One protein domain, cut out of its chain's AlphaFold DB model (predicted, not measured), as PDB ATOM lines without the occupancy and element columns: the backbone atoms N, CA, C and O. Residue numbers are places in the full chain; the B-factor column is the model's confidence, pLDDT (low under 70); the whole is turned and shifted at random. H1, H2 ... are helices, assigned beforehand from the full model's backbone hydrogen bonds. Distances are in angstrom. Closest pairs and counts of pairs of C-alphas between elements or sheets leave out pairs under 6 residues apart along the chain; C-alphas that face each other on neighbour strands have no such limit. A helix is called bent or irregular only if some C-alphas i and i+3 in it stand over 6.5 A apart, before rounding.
ATOM      1  N   ALA A  45      -4.859 -31.519  43.088       74.88
ATOM      2  CA  ALA A  45      -5.640 -30.284  43.086       74.88
ATOM      3  C   ALA A  45      -4.763 -29.024  43.018       74.88
ATOM      4  O   ALA A  45      -5.272 -27.975  42.647       74.88
ATOM      5  N   LEU A  46      -3.444 -29.128  43.233       75.88
ATOM      6  CA  LEU A  46      -2.513 -28.003  43.056       75.88
ATOM      7  C   LEU A  46      -2.580 -27.368  41.660       75.88
ATOM      8  O   LEU A  46      -2.293 -26.185  41.511       75.88
ATOM      9  N   PHE A  47      -2.988 -28.117  40.631       80.38
ATOM     10  CA  PHE A  47      -3.224 -27.547  39.302       80.38
ATOM     11  C   PHE A  47      -4.333 -26.477  39.310       80.38
ATOM     12  O   PHE A  47      -4.254 -25.497  38.573       80.38
ATOM     13  N   ILE A  48      -5.342 -26.611  40.175       80.44
ATOM     14  CA  ILE A  48      -6.442 -25.643  40.308       80.44
ATOM     15  C   ILE A  48      -5.918 -24.300  40.837       80.44
ATOM     16  O   ILE A  48      -6.436 -23.251  40.445       80.44
ATOM     17  N   MET A  49      -4.824 -24.301  41.608       75.94
ATOM     18  CA  MET A  49      -4.172 -23.081  42.104       75.94
ATOM     19  C   MET A  49      -3.565 -22.206  41.003       75.94
ATOM     20  O   MET A  49      -3.281 -21.033  41.245       75.94
ATOM     21  N   ILE A  50      -3.435 -22.708  39.773       81.69
ATOM     22  CA  ILE A  50      -3.025 -21.887  38.626       81.69
ATOM     23  C   ILE A  50      -3.994 -20.717  38.417       81.69
ATOM     24  O   ILE A  50      -3.555 -19.617  38.084       81.69
ATOM     25  N   ILE A  51      -5.293 -20.919  38.663       80.94
ATOM     26  CA  ILE A  51      -6.320 -19.883  38.500       80.94
ATOM     27  C   ILE A  51      -6.088 -18.710  39.471       80.94
ATOM     28  O   ILE A  51      -5.895 -17.590  38.993       80.94
ATOM     29  N   PRO A  52      -6.051 -18.898  40.809       79.00
ATOM     30  CA  PRO A  52      -5.774 -17.799  41.731       79.00
ATOM     31  C   PRO A  52      -4.370 -17.207  41.545       79.00
ATOM     32  O   PRO A  52      -4.224 -15.989  41.637       79.00
ATOM     33  N   ILE A  53      -3.351 -18.007  41.204       80.88
ATOM     34  CA  ILE A  53      -2.007 -17.484  40.893       80.88
ATOM     35  C   ILE A  53      -2.059 -16.534  39.689       80.88
ATOM     36  O   ILE A  53      -1.514 -15.431  39.752       80.88
ATOM     37  N   PHE A  54      -2.754 -16.914  38.614       85.81
ATOM     38  CA  PHE A  54      -2.933 -16.069  37.435       85.81
ATOM     39  C   PHE A  54      -3.624 -14.744  37.779       85.81
ATOM     40  O   PHE A  54      -3.192 -13.685  37.318       85.81
ATOM     41  N   VAL A  55      -4.646 -14.775  38.641       85.75
ATOM     42  CA  VAL A  55      -5.320 -13.560  39.129       85.75
ATOM     43  C   VAL A  55      -4.358 -12.656  39.885       85.75
ATOM     44  O   VAL A  55      -4.297 -11.461  39.592       85.75
ATOM     45  N   ILE A  56      -3.586 -13.202  40.826       82.88
ATOM     46  CA  ILE A  56      -2.623 -12.432  41.624       82.88
ATOM     47  C   ILE A  56      -1.581 -11.780  40.710       82.88
ATOM     48  O   ILE A  56      -1.353 -10.574  40.801       82.88
ATOM     49  N   VAL A  57      -1.002 -12.543  39.780       86.38
ATOM     50  CA  VAL A  57      -0.010 -12.034  38.820       86.38
ATOM     51  C   VAL A  57      -0.605 -10.924  37.952       86.38
ATOM     52  O   VAL A  57       0.006  -9.863  37.815       86.38
ATOM     53  N   SER A  58      -1.813 -11.118  37.417       87.75
ATOM     54  CA  SER A  58      -2.501 -10.095  36.621       87.75
ATOM     55  C   SER A  58      -2.755  -8.817  37.428       87.75
ATOM     56  O   SER A  58      -2.507  -7.713  36.945       87.75
ATOM     57  N   THR A  59      -3.132  -8.962  38.700       83.06
ATOM     58  CA  THR A  59      -3.357  -7.842  39.628       83.06
ATOM     59  C   THR A  59      -2.074  -7.058  39.895       83.06
ATOM     60  O   THR A  59      -2.072  -5.830  39.821       83.06
ATOM     61  N   ILE A  60      -0.961  -7.748  40.160       84.12
ATOM     62  CA  ILE A  60       0.348  -7.111  40.367       84.12
ATOM     63  C   ILE A  60       0.761  -6.338  39.107       84.12
ATOM     64  O   ILE A  60       1.172  -5.181  39.198       84.12
ATOM     65  N   ILE A  61       0.587  -6.933  37.922       86.69
ATOM     66  CA  ILE A  61       0.867  -6.266  36.642       86.69
ATOM     67  C   ILE A  61      -0.031  -5.036  36.454       86.69
ATOM     68  O   ILE A  61       0.459  -4.002  35.999       86.69
ATOM     69  N   ALA A  62      -1.313  -5.120  36.822       86.38
ATOM     70  CA  ALA A  62      -2.252  -3.999  36.758       86.38
ATOM     71  C   ALA A  62      -1.770  -2.809  37.593       86.38
ATOM     72  O   ALA A  62      -1.805  -1.674  37.113       86.38
ATOM     73  N   ILE A  63      -1.284  -3.081  38.808       86.00
ATOM     74  CA  ILE A  63      -0.761  -2.075  39.738       86.00
ATOM     75  C   ILE A  63       0.530  -1.462  39.189       86.00
ATOM     76  O   ILE A  63       0.632  -0.242  39.099       86.00
ATOM     77  N   ILE A  64       1.493  -2.290  38.765       91.50
ATOM     78  CA  ILE A  64       2.791  -1.816  38.254       91.50
ATOM     79  C   ILE A  64       2.611  -0.972  36.989       91.50
ATOM     80  O   ILE A  64       3.212   0.092  36.858       91.50
ATOM     81  N   LYS A  65       1.780  -1.431  36.046       91.88
ATOM     82  CA  LYS A  65       1.524  -0.720  34.784       91.88
ATOM     83  C   LYS A  65       0.467   0.377  34.903       91.88
ATOM     84  O   LYS A  65       0.174   1.015  33.894       91.88
ATOM     85  N   ASN A  66      -0.127   0.562  36.085       88.00
ATOM     86  CA  ASN A  66      -1.265   1.448  36.330       88.00
ATOM     87  C   ASN A  66      -2.351   1.338  35.238       88.00
ATOM     88  O   ASN A  66      -2.842   2.334  34.704       88.00
ATOM     89  N   SER A  67      -2.668   0.104  34.834       85.69
ATOM     90  CA  SER A  67      -3.552  -0.181  33.703       85.69
ATOM     91  C   SER A  67      -4.702  -1.074  34.135       85.69
ATOM     92  O   SER A  67      -4.519  -2.242  34.485       85.69
ATOM     93  N   SER A  68      -5.914  -0.534  34.038       85.50
ATOM     94  CA  SER A  68      -7.158  -1.219  34.401       85.50
ATOM     95  C   SER A  68      -7.462  -2.443  33.532       85.50
ATOM     96  O   SER A  68      -8.239  -3.305  33.933       85.50
ATOM     97  N   LYS A  69      -6.813  -2.582  32.367       86.69
ATOM     98  CA  LYS A  69      -7.000  -3.732  31.466       86.69
ATOM     99  C   LYS A  69      -6.593  -5.069  32.098       86.69
ATOM    100  O   LYS A  69      -7.107  -6.105  31.699       86.69
ATOM    101  N   PHE A  70      -5.711  -5.061  33.093       84.12
ATOM    102  CA  PHE A  70      -5.285  -6.278  33.792       84.12
ATOM    103  C   PHE A  70      -6.131  -6.583  35.044       84.12
ATOM    104  O   PHE A  70      -5.895  -7.570  35.725       84.12
ATOM    105  N   ILE A  71      -7.153  -5.771  35.341       85.75
ATOM    106  CA  ILE A  71      -8.099  -6.018  36.446       85.75
ATOM    107  C   ILE A  71      -9.217  -6.988  36.014       85.75
ATOM    108  O   ILE A  71      -9.830  -7.651  36.850       85.75
ATOM    109  N   TRP A  72      -9.461  -7.132  34.707       85.06
ATOM    110  CA  TRP A  72     -10.534  -7.969  34.153       85.06
ATOM    111  C   TRP A  72     -10.566  -9.420  34.660       85.06
ATOM    112  O   TRP A  72     -11.667  -9.890  34.947       85.06
ATOM    113  N   PRO A  73      -9.436 -10.135  34.836       84.81
ATOM    114  CA  PRO A  73      -9.462 -11.489  35.388       84.81
ATOM    115  C   PRO A  73     -10.049 -11.563  36.802       84.81
ATOM    116  O   PRO A  73     -10.787 -12.497  37.102       84.81
ATOM    117  N   ILE A  74      -9.781 -10.558  37.647       86.31
ATOM    118  CA  ILE A  74     -10.349 -10.465  39.001       86.31
ATOM    119  C   ILE A  74     -11.869 -10.352  38.898       86.31
ATOM    120  O   ILE A  74     -12.597 -11.141  39.492       86.31
ATOM    121  N   ILE A  75     -12.337  -9.396  38.090       83.69
ATOM    122  CA  ILE A  75     -13.762  -9.120  37.892       83.69
ATOM    123  C   ILE A  75     -14.472 -10.367  37.354       83.69
ATOM    124  O   ILE A  75     -15.499 -10.774  37.895       83.69
ATOM    125  N   GLY A  76     -13.906 -11.008  36.329       85.00
ATOM    126  CA  GLY A  76     -14.468 -12.212  35.722       85.00
ATOM    127  C   GLY A  76     -14.602 -13.363  36.716       85.00
ATOM    128  O   GLY A  76     -15.653 -14.000  36.781       85.00
ATOM    129  N   ILE A  77     -13.585 -13.593  37.548       85.31
ATOM    130  CA  ILE A  77     -13.631 -14.648  38.565       85.31
ATOM    131  C   ILE A  77     -14.617 -14.307  39.680       85.31
ATOM    132  O   ILE A  77     -15.348 -15.195  40.118       85.31
ATOM    133  N   SER A  78     -14.731 -13.046  40.093       81.69
ATOM    134  CA  SER A  78     -15.779 -12.627  41.031       81.69
ATOM    135  C   SER A  78     -17.186 -12.876  40.473       81.69
ATOM    136  O   SER A  78     -18.030 -13.428  41.179       81.69
ATOM    137  N   PHE A  79     -17.436 -12.548  39.200       82.31
ATOM    138  CA  PHE A  79     -18.718 -12.839  38.547       82.31
ATOM    139  C   PHE A  79     -18.983 -14.338  38.415       82.31
ATOM    140  O   PHE A  79     -20.111 -14.771  38.644       82.31
ATOM    141  N   PHE A  80     -17.962 -15.138  38.103       82.50
ATOM    142  CA  PHE A  80     -18.082 -16.594  38.073       82.50
ATOM    143  C   PHE A  80     -18.514 -17.154  39.434       82.50
ATOM    144  O   PHE A  80     -19.449 -17.948  39.494       82.50
ATOM    145  N   HIS A  81     -17.896 -16.703  40.529       82.38
ATOM    146  CA  HIS A  81     -18.273 -17.136  41.878       82.38
ATOM    147  C   HIS A  81     -19.699 -16.715  42.236       82.38
ATOM    148  O   HIS A  81     -20.439 -17.510  42.811       82.38
ATOM    149  N   LEU A  82     -20.111 -15.501  41.863       79.00
ATOM    150  CA  LEU A  82     -21.479 -15.031  42.081       79.00
ATOM    151  C   LEU A  82     -22.496 -15.865  41.290       79.00
ATOM    152  O   LEU A  82     -23.514 -16.278  41.843       79.00
ATOM    153  N   TYR A  83     -22.202 -16.163  40.024       80.44
ATOM    154  CA  TYR A  83     -23.035 -17.029  39.194       80.44
ATOM    155  C   TYR A  83     -23.123 -18.444  39.775       80.44
ATOM    156  O   TYR A  83     -24.219 -18.986  39.919       80.44
ATOM    157  N   LEU A  84     -21.991 -19.034  40.164       81.50
ATOM    158  CA  LEU A  84     -21.945 -20.356  40.784       81.50
ATOM    159  C   LEU A  84     -22.749 -20.390  42.090       81.50
ATOM    160  O   LEU A  84     -23.575 -21.282  42.274       81.50
ATOM    161  N   ALA A  85     -22.567 -19.397  42.962       78.94
ATOM    162  CA  ALA A  85     -23.306 -19.278  44.215       78.94
ATOM    163  C   ALA A  85     -24.816 -19.146  43.979       78.94
ATOM    164  O   ALA A  85     -25.596 -19.808  44.657       78.94
ATOM    165  N   ALA A  86     -25.237 -18.354  42.987       80.44
ATOM    166  CA  ALA A  86     -26.645 -18.224  42.621       80.44
ATOM    167  C   ALA A  86     -27.240 -19.552  42.123       80.44
ATOM    168  O   ALA A  86     -28.354 -19.905  42.505       80.44
ATOM    169  N   ASN A  87     -26.494 -20.320  41.323       82.56
ATOM    170  CA  ASN A  87     -26.936 -21.638  40.855       82.56
ATOM    171  C   ASN A  87     -27.037 -22.648  42.005       82.56
ATOM    172  O   ASN A  87     -28.040 -23.351  42.115       82.56
ATOM    173  N   ILE A  88     -26.038 -22.695  42.891       82.19
ATOM    174  CA  ILE A  88     -26.074 -23.551  44.087       82.19
ATOM    175  C   ILE A  88     -27.259 -23.168  44.977       82.19
ATOM    176  O   ILE A  88     -27.989 -24.048  45.430       82.19
ATOM    177  N   LEU A  89     -27.500 -21.871  45.183       81.00
ATOM    178  CA  LEU A  89     -28.653 -21.383  45.934       81.00
ATOM    179  C   LEU A  89     -29.975 -21.804  45.279       81.00
ATOM    180  O   LEU A  89     -30.896 -22.201  45.983       81.00
ATOM    181  N   LEU A  90     -30.079 -21.765  43.950       83.19
ATOM    182  CA  LEU A  90     -31.277 -22.205  43.234       83.19
ATOM    183  C   LEU A  90     -31.526 -23.709  43.412       83.19
ATOM    184  O   LEU A  90     -32.655 -24.110  43.697       83.19
ATOM    185  N   ILE A  91     -30.480 -24.532  43.310       80.81
ATOM    186  CA  ILE A  91     -30.560 -25.973  43.594       80.81
ATOM    187  C   ILE A  91     -30.994 -26.192  45.047       80.81
ATOM    188  O   ILE A  91     -31.926 -26.951  45.310       80.81
ATOM    189  N   PHE A  92     -30.379 -25.483  45.993       80.50
ATOM    190  CA  PHE A  92     -30.738 -25.551  47.406       80.50
ATOM    191  C   PHE A  92     -32.215 -25.190  47.636       80.50
ATOM    192  O   PHE A  92     -32.957 -25.960  48.244       80.50
ATOM    193  N   LEU A  93     -32.683 -24.071  47.077       79.06
ATOM    194  CA  LEU A  93     -34.083 -23.645  47.144       79.06
ATOM    195  C   LEU A  93     -35.027 -24.696  46.547       79.06
ATOM    196  O   LEU A  93     -36.091 -24.959  47.112       79.06
ATOM    197  N   PHE A  94     -34.643 -25.328  45.438       84.44
ATOM    198  CA  PHE A  94     -35.434 -26.390  44.824       84.44
ATOM    199  C   PHE A  94     -35.645 -27.573  45.768       84.44
ATOM    200  O   PHE A  94     -36.786 -27.995  45.969       84.44
ATOM    201  N   TYR A  95     -34.581 -28.081  46.388       79.06
ATOM    202  CA  TYR A  95     -34.678 -29.260  47.250       79.06
ATOM    203  C   TYR A  95     -35.293 -28.970  48.620       79.06
ATOM    204  O   TYR A  95     -36.077 -29.786  49.103       79.06
ATOM    205  N   PHE A  96     -34.978 -27.827  49.232       76.50
ATOM    206  CA  PHE A  96     -35.391 -27.532  50.607       76.50
ATOM    207  C   PHE A  96     -36.699 -26.747  50.711       76.50
ATOM    208  O   PHE A  96     -37.387 -26.861  51.724       76.50
ATOM    209  N   ILE A  97     -37.072 -25.975  49.687       79.88
ATOM    210  CA  ILE A  97     -38.273 -25.127  49.727       79.88
ATOM    211  C   ILE A  97     -39.299 -25.581  48.695       79.88
ATOM    212  O   ILE A  97     -40.411 -25.964  49.059       79.88
ATOM    213  N   PHE A  98     -38.950 -25.584  47.407       81.00
ATOM    214  CA  PHE A  98     -39.947 -25.820  46.359       81.00
ATOM    215  C   PHE A  98     -40.464 -27.256  46.346       81.00
ATOM    216  O   PHE A  98     -41.677 -27.464  46.299       81.00
ATOM    217  N   LYS A  99     -39.583 -28.254  46.431       78.06
ATOM    218  CA  LYS A  99     -39.979 -29.666  46.419       78.06
ATOM    219  C   LYS A  99     -40.892 -30.015  47.603       78.06
ATOM    220  O   LYS A  99     -41.932 -30.634  47.365       78.06
ATOM    221  N   PRO A 100     -40.615 -29.592  48.848       77.50
ATOM    222  CA  PRO A 100     -41.544 -29.869  49.934       77.50
ATOM    223  C   PRO A 100     -42.850 -29.076  49.871       77.50
ATOM    224  O   PRO A 100     -43.907 -29.640  50.157       77.50
ATOM    225  N   LEU A 101     -42.819 -27.810  49.441       80.50
ATOM    226  CA  LEU A 101     -44.046 -27.041  49.210       80.50
ATOM    227  C   LEU A 101     -44.920 -27.690  48.133       80.50
ATOM    228  O   LEU A 101     -46.136 -27.775  48.299       80.50
ATOM    229  N   TYR A 102     -44.309 -28.207  47.067       83.75
ATOM    230  CA  TYR A 102     -45.006 -28.958  46.029       83.75
ATOM    231  C   TYR A 102     -45.659 -30.225  46.591       83.75
ATOM    232  O   TYR A 102     -46.831 -30.483  46.323       83.75
ATOM    233  N   ILE A 103     -44.947 -30.982  47.433       81.81
ATOM    234  CA  ILE A 103     -45.509 -32.151  48.122       81.81
ATOM    235  C   ILE A 103     -46.733 -31.739  48.953       81.81
ATOM    236  O   ILE A 103     -47.795 -32.346  48.816       81.81
ATOM    237  N   ILE A 104     -46.631 -30.677  49.759       80.50
ATOM    238  CA  ILE A 104     -47.752 -30.160  50.561       80.50
ATOM    239  C   ILE A 104     -48.928 -29.743  49.668       80.50
ATOM    240  O   ILE A 104     -50.076 -30.044  49.992       80.50
ATOM    241  N   MET A 105     -48.662 -29.077  48.543       86.38
ATOM    242  CA  MET A 105     -49.678 -28.677  47.569       86.38
ATOM    243  C   MET A 105     -50.417 -29.895  47.000       86.38
ATOM    244  O   MET A 105     -51.648 -29.919  47.023       86.38
ATOM    245  N   VAL A 106     -49.688 -30.923  46.556       82.31
ATOM    246  CA  VAL A 106     -50.270 -32.160  46.008       82.31
ATOM    247  C   VAL A 106     -51.085 -32.901  47.067       82.31
ATOM    248  O   VAL A 106     -52.209 -33.311  46.788       82.31
ATOM    249  N   TYR A 107     -50.582 -33.020  48.299       78.00
ATOM    250  CA  TYR A 107     -51.333 -33.629  49.403       78.00
ATOM    251  C   TYR A 107     -52.605 -32.848  49.739       78.00
ATOM    252  O   TYR A 107     -53.658 -33.443  49.970       78.00
ATOM    253  N   ASN A 108     -52.527 -31.518  49.749       80.38
ATOM    254  CA  ASN A 108     -53.682 -30.655  49.964       80.38
ATOM    255  C   ASN A 108     -54.737 -30.815  48.868       80.38
ATOM    256  O   ASN A 108     -55.928 -30.817  49.179       80.38
ATOM    257  N   TRP A 109     -54.311 -30.940  47.612       85.19
ATOM    258  CA  TRP A 109     -55.202 -31.181  46.483       85.19
ATOM    259  C   TRP A 109     -55.847 -32.569  46.563       85.19
ATOM    260  O   TRP A 109     -57.071 -32.666  46.553       85.19
ATOM    261  N   ALA A 110     -55.047 -33.625  46.740       80.00
ATOM    262  CA  ALA A 110     -55.539 -35.000  46.833       80.00
ATOM    263  C   ALA A 110     -56.568 -35.165  47.962       80.00
ATOM    264  O   ALA A 110     -57.609 -35.793  47.778       80.00
ATOM    265  N   PHE A 111     -56.313 -34.541  49.115       77.12
ATOM    266  CA  PHE A 111     -57.235 -34.576  50.244       77.12
ATOM    267  C   PHE A 111     -58.548 -33.839  49.961       77.12
ATOM    268  O   PHE A 111     -59.616 -34.353  50.288       77.12
ATOM    269  N   ASN A 112     -58.493 -32.660  49.333       80.19
ATOM    270  CA  ASN A 112     -59.698 -31.916  48.960       80.19
ATOM    271  C   ASN A 112     -60.596 -32.727  48.017       80.19
ATOM    272  O   ASN A 112     -61.810 -32.727  48.196       80.19
ATOM    273  N   THR A 113     -60.003 -33.455  47.068       77.31
ATOM    274  CA  THR A 113     -60.736 -34.322  46.137       77.31
ATOM    275  C   THR A 113     -61.399 -35.511  46.840       77.31
ATOM    276  O   THR A 113     -62.505 -35.893  46.471       77.31
ATOM    277  N   MET A 114     -60.754 -36.099  47.854       75.00
ATOM    278  CA  MET A 114     -61.256 -37.306  48.531       75.00
ATOM    279  C   MET A 114     -62.213 -37.028  49.697       75.00
ATOM    280  O   MET A 114     -63.073 -37.858  49.990       75.00
ATOM    281  N   HIS A 115     -62.050 -35.907  50.404       75.62
ATOM    282  CA  HIS A 115     -62.702 -35.690  51.702       75.62
ATOM    283  C   HIS A 115     -63.452 -34.356  51.827       75.62
ATOM    284  O   HIS A 115     -64.072 -34.113  52.861       75.62
ATOM    285  N   GLY A 116     -63.439 -33.498  50.799       69.50
ATOM    286  CA  GLY A 116     -64.274 -32.291  50.688       69.50
ATOM    287  C   GLY A 116     -63.933 -31.126  51.632       69.50
ATOM    288  O   GLY A 116     -64.052 -29.972  51.225       69.50
ATOM    289  N   GLY A 117     -63.468 -31.380  52.862       71.19
ATOM    290  CA  GLY A 117     -63.174 -30.350  53.864       71.19
ATOM    291  C   GLY A 117     -61.962 -30.674  54.739       71.19
ATOM    292  O   GLY A 117     -61.829 -31.778  55.260       71.19
ATOM    293  N   LYS A 118     -61.065 -29.695  54.920       70.75
ATOM    294  CA  LYS A 118     -59.831 -29.851  55.708       70.75
ATOM    295  C   LYS A 118     -60.106 -29.675  57.202       70.75
ATOM    296  O   LYS A 118     -60.559 -28.617  57.626       70.75
ATOM    297  N   THR A 119     -59.759 -30.676  58.004       74.69
ATOM    298  CA  THR A 119     -59.780 -30.593  59.471       74.69
ATOM    299  C   THR A 119     -58.414 -30.185  60.025       74.69
ATOM    300  O   THR A 119     -57.375 -30.364  59.385       74.69
ATOM    301  N   PHE A 120     -58.389 -29.665  61.255       72.25
ATOM    302  CA  PHE A 120     -57.142 -29.316  61.947       72.25
ATOM    303  C   PHE A 120     -56.206 -30.529  62.118       72.25
ATOM    304  O   PHE A 120     -54.991 -30.407  61.978       72.25
ATOM    305  N   SER A 121     -56.770 -31.728  62.326       74.31
ATOM    306  CA  SER A 121     -55.991 -32.970  62.425       74.31
ATOM    307  C   SER A 121     -55.251 -33.314  61.128       74.31
ATOM    308  O   SER A 121     -54.148 -33.861  61.177       74.31
ATOM    309  N   TRP A 122     -55.807 -32.954  59.966       74.81
ATOM    310  CA  TRP A 122     -55.141 -33.154  58.683       74.81
ATOM    311  C   TRP A 122     -53.932 -32.231  58.507       74.81
ATOM    312  O   TRP A 122     -52.862 -32.697  58.113       74.81
ATOM    313  N   GLN A 123     -54.066 -30.955  58.881       72.88
ATOM    314  CA  GLN A 123     -52.952 -30.000  58.857       72.88
ATOM    315  C   GLN A 123     -51.804 -30.464  59.761       72.88
ATOM    316  O   GLN A 123     -50.663 -30.540  59.313       72.88
ATOM    317  N   ALA A 124     -52.114 -30.897  60.988       74.75
ATOM    318  CA  ALA A 124     -51.117 -31.443  61.907       74.75
ATOM    319  C   ALA A 124     -50.391 -32.674  61.325       74.75
ATOM    320  O   ALA A 124     -49.172 -32.797  61.446       74.75
ATOM    321  N   LYS A 125     -51.116 -33.566  60.634       79.25
ATOM    322  CA  LYS A 125     -50.545 -34.772  60.013       79.25
ATOM    323  C   LYS A 125     -49.634 -34.453  58.823       79.25
ATOM    324  O   LYS A 125     -48.602 -35.107  58.667       79.25
ATOM    325  N   ILE A 126     -49.983 -33.457  58.004       74.88
ATOM    326  CA  ILE A 126     -49.111 -32.966  56.925       74.88
ATOM    327  C   ILE A 126     -47.848 -32.331  57.512       74.88
ATOM    328  O   ILE A 126     -46.749 -32.681  57.081       74.88
ATOM    329  N   SER A 127     -47.980 -31.448  58.505       73.06
ATOM    330  CA  SER A 127     -46.834 -30.797  59.150       73.06
ATOM    331  C   SER A 127     -45.873 -31.816  59.765       73.06
ATOM    332  O   SER A 127     -44.668 -31.707  59.561       73.06
ATOM    333  N   LEU A 128     -46.386 -32.856  60.430       80.12
ATOM    334  CA  LEU A 128     -45.562 -33.934  60.986       80.12
ATOM    335  C   LEU A 128     -44.798 -34.701  59.892       80.12
ATOM    336  O   LEU A 128     -43.606 -34.964  60.030       80.12
ATOM    337  N   ARG A 129     -45.462 -35.036  58.775       76.56
ATOM    338  CA  ARG A 129     -44.803 -35.696  57.633       76.56
ATOM    339  C   ARG A 129     -43.728 -34.818  56.999       76.56
ATOM    340  O   ARG A 129     -42.697 -35.342  56.590       76.56
ATOM    341  N   PHE A 130     -43.960 -33.510  56.928       76.19
ATOM    342  CA  PHE A 130     -42.972 -32.556  56.436       76.19
ATOM    343  C   PHE A 130     -41.745 -32.489  57.359       76.19
ATOM    344  O   PHE A 130     -40.626 -32.607  56.868       76.19
ATOM    345  N   MET A 131     -41.937 -32.417  58.679       77.75
ATOM    346  CA  MET A 131     -40.826 -32.430  59.641       77.75
ATOM    347  C   MET A 131     -40.003 -33.723  59.552       77.75
ATOM    348  O   MET A 131     -38.780 -33.652  59.466       77.75
ATOM    349  N   ASN A 132     -40.655 -34.890  59.444       80.69
ATOM    350  CA  ASN A 132     -39.956 -36.165  59.227       80.69
ATOM    351  C   ASN A 132     -39.159 -36.193  57.914       80.69
ATOM    352  O   ASN A 132     -38.074 -36.767  57.866       80.69
ATOM    353  N   TYR A 133     -39.681 -35.595  56.838       77.19
ATOM    354  CA  TYR A 133     -38.961 -35.510  55.564       77.19
ATOM    355  C   TYR A 133     -37.704 -34.638  55.677       77.19
ATOM    356  O   TYR A 133     -36.648 -35.012  55.163       77.19
ATOM    357  N   ILE A 134     -37.800 -33.498  56.369       75.62
ATOM    358  CA  ILE A 134     -36.654 -32.622  56.633       75.62
ATOM    359  C   ILE A 134     -35.612 -33.344  57.493       75.62
ATOM    360  O   ILE A 134     -34.440 -33.346  57.130       75.62
ATOM    361  N   GLU A 135     -36.026 -34.026  58.562       80.00
ATOM    362  CA  GLU A 135     -35.118 -34.792  59.425       80.00
ATOM    363  C   GLU A 135     -34.394 -35.912  58.661       80.00
ATOM    364  O   GLU A 135     -33.180 -36.055  58.786       80.00
ATOM    365  N   LEU A 136     -35.107 -36.671  57.821       77.50
ATOM    366  CA  LEU A 136     -34.500 -37.688  56.952       77.50
ATOM    367  C   LEU A 136     -33.505 -37.082  55.961       77.50
ATOM    368  O   LEU A 136     -32.441 -37.650  55.734       77.50
ATOM    369  N   THR A 137     -33.835 -35.926  55.383       69.88
ATOM    370  CA  THR A 137     -32.948 -35.241  54.436       69.88
ATOM    371  C   THR A 137     -31.670 -34.775  55.131       69.88
ATOM    372  O   THR A 137     -30.590 -34.979  54.588       69.88
ATOM    373  N   ILE A 138     -31.773 -34.220  56.342       75.56
ATOM    374  CA  ILE A 138     -30.616 -33.809  57.154       75.56
ATOM    375  C   ILE A 138     -29.755 -35.026  57.512       75.56
ATOM    376  O   ILE A 138     -28.555 -35.010  57.266       75.56
ATOM    377  N   LYS A 139     -30.367 -36.120  57.985       77.44
ATOM    378  CA  LYS A 139     -29.636 -37.359  58.298       77.44
ATOM    379  C   LYS A 139     -28.926 -37.950  57.080       77.44
ATOM    380  O   LYS A 139     -27.795 -38.394  57.209       77.44
ATOM    381  N   CYS A 140     -29.548 -37.935  55.899       67.25
ATOM    382  CA  CYS A 140     -28.888 -38.369  54.661       67.25
ATOM    383  C   CYS A 140     -27.722 -37.460  54.245       67.25
ATOM    384  O   CYS A 140     -26.808 -37.936  53.577       67.25
ATOM    385  N   PHE A 141     -27.755 -36.174  54.599       64.00
ATOM    386  CA  PHE A 141     -26.619 -35.274  54.400       64.00
ATOM    387  C   PHE A 141     -25.472 -35.583  55.371       64.00
ATOM    388  O   PHE A 141     -24.322 -35.585  54.946       64.00
ATOM    389  N   ASP A 142     -25.777 -35.900  56.631       63.00
ATOM    390  CA  ASP A 142     -24.764 -36.256  57.635       63.00
ATOM    391  C   ASP A 142     -24.139 -37.641  57.369       63.00
ATOM    392  O   ASP A 142     -22.941 -37.840  57.552       63.00
ATOM    393  N   ASP A 143     -24.922 -38.601  56.868       59.97
ATOM    394  CA  ASP A 143     -24.460 -39.967  56.571       59.97
ATOM    395  C   ASP A 143     -23.653 -40.069  55.256       59.97
ATOM    396  O   ASP A 143     -23.177 -41.136  54.861       59.97
ATOM    397  N   GLN A 144     -23.436 -38.946  54.562       53.97
ATOM    398  CA  GLN A 144     -22.588 -38.892  53.368       53.97
ATOM    399  C   GLN A 144     -21.102 -39.185  53.684       53.97
ATOM    400  O   GLN A 144     -20.337 -39.572  52.793       53.97
ATOM    401  N   ASP A 145     -20.695 -39.066  54.955       53.22
ATOM    402  CA  ASP A 145     -19.368 -39.469  55.436       53.22
ATOM    403  C   ASP A 145     -19.174 -40.998  55.430       53.22
ATOM    404  O   ASP A 145     -18.070 -41.470  55.144       53.22
ATOM    405  N   SER A 146     -20.232 -41.800  55.626       51.31
ATOM    406  CA  SER A 146     -20.128 -43.269  55.562       51.31
ATOM    407  C   SER A 146     -19.990 -43.780  54.123       51.31
ATOM    408  O   SER A 146     -19.275 -44.750  53.861       51.31
ATOM    409  N   THR A 147     -20.588 -43.082  53.152       46.44
ATOM    410  CA  THR A 147     -20.468 -43.424  51.726       46.44
ATOM    411  C   THR A 147     -19.090 -43.077  51.167       46.44
ATOM    412  O   THR A 147     -18.569 -43.818  50.331       46.44
TER     413      THR A 147
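This is residues 45 to 147 of the 180 residues of an uncharacterized protein of Strongyloides ratti (UniProt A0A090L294). A long helix, H2, bent but nearly straight, makes the longest axis, and a helix folds back along it at each end: H1 at its beginning as an open V, H3 at its end as a narrower V. The free tips of H1 and H3 stay apart, and tiny H4 follows H3. The 103 printed residues, with four named helices in the order H1, H2, H3, H4 and no named strand, are all helix by class. The whole is extended, with a radius of gyration of the C-alphas of 24.4 A and spans of 75 by 34 by 16 A.

Start with H1, residues 45 to 64, and go on to H2, residues 72 to 115, assigned as one helix by its hydrogen bonds but bent: C-alphas 96 and 99 are 6.6 A apart. Its arms, H2a, residues 72 to 96, and H2b, residues 99 to 115, stand at a shallow tilt of 25 degrees. H1 and H2a form a helical hairpin, opposite ways at a steep tilt of 44 degrees; they touch through residues 55 to 59 and 73 to 74 alone, with C-alphas 55 and 74 closest at 5.9 A. H2b and H3, residues 120 to 142, form another, at a shallow tilt of 29 degrees; their closest C-alphas, 104 and 126, are 7.1 A apart. H1 and H3 are apart. In H2a, H2b and H3 every O i to N i+4 pair is within hydrogen-bond range; in H1, 12 of 16 are.

Find C-alpha 45 at (-5.640, -30.284, 43.086); H1 runs 30.1 A from there. H2a measures 35.7 A, H2b 24.1 A and H3 33.4 A, ending at C-alpha 142, (-24.764, -36.256, 57.635). H4 is residues 144 to 147, 5.3 A.

The C-alphas of Lys 65 and His 115, the two farthest apart, are 75.1 A apart. The printed part has no cut and no long link. Look for pLDDT under 70 at residues 116, 137 and 140 to 147.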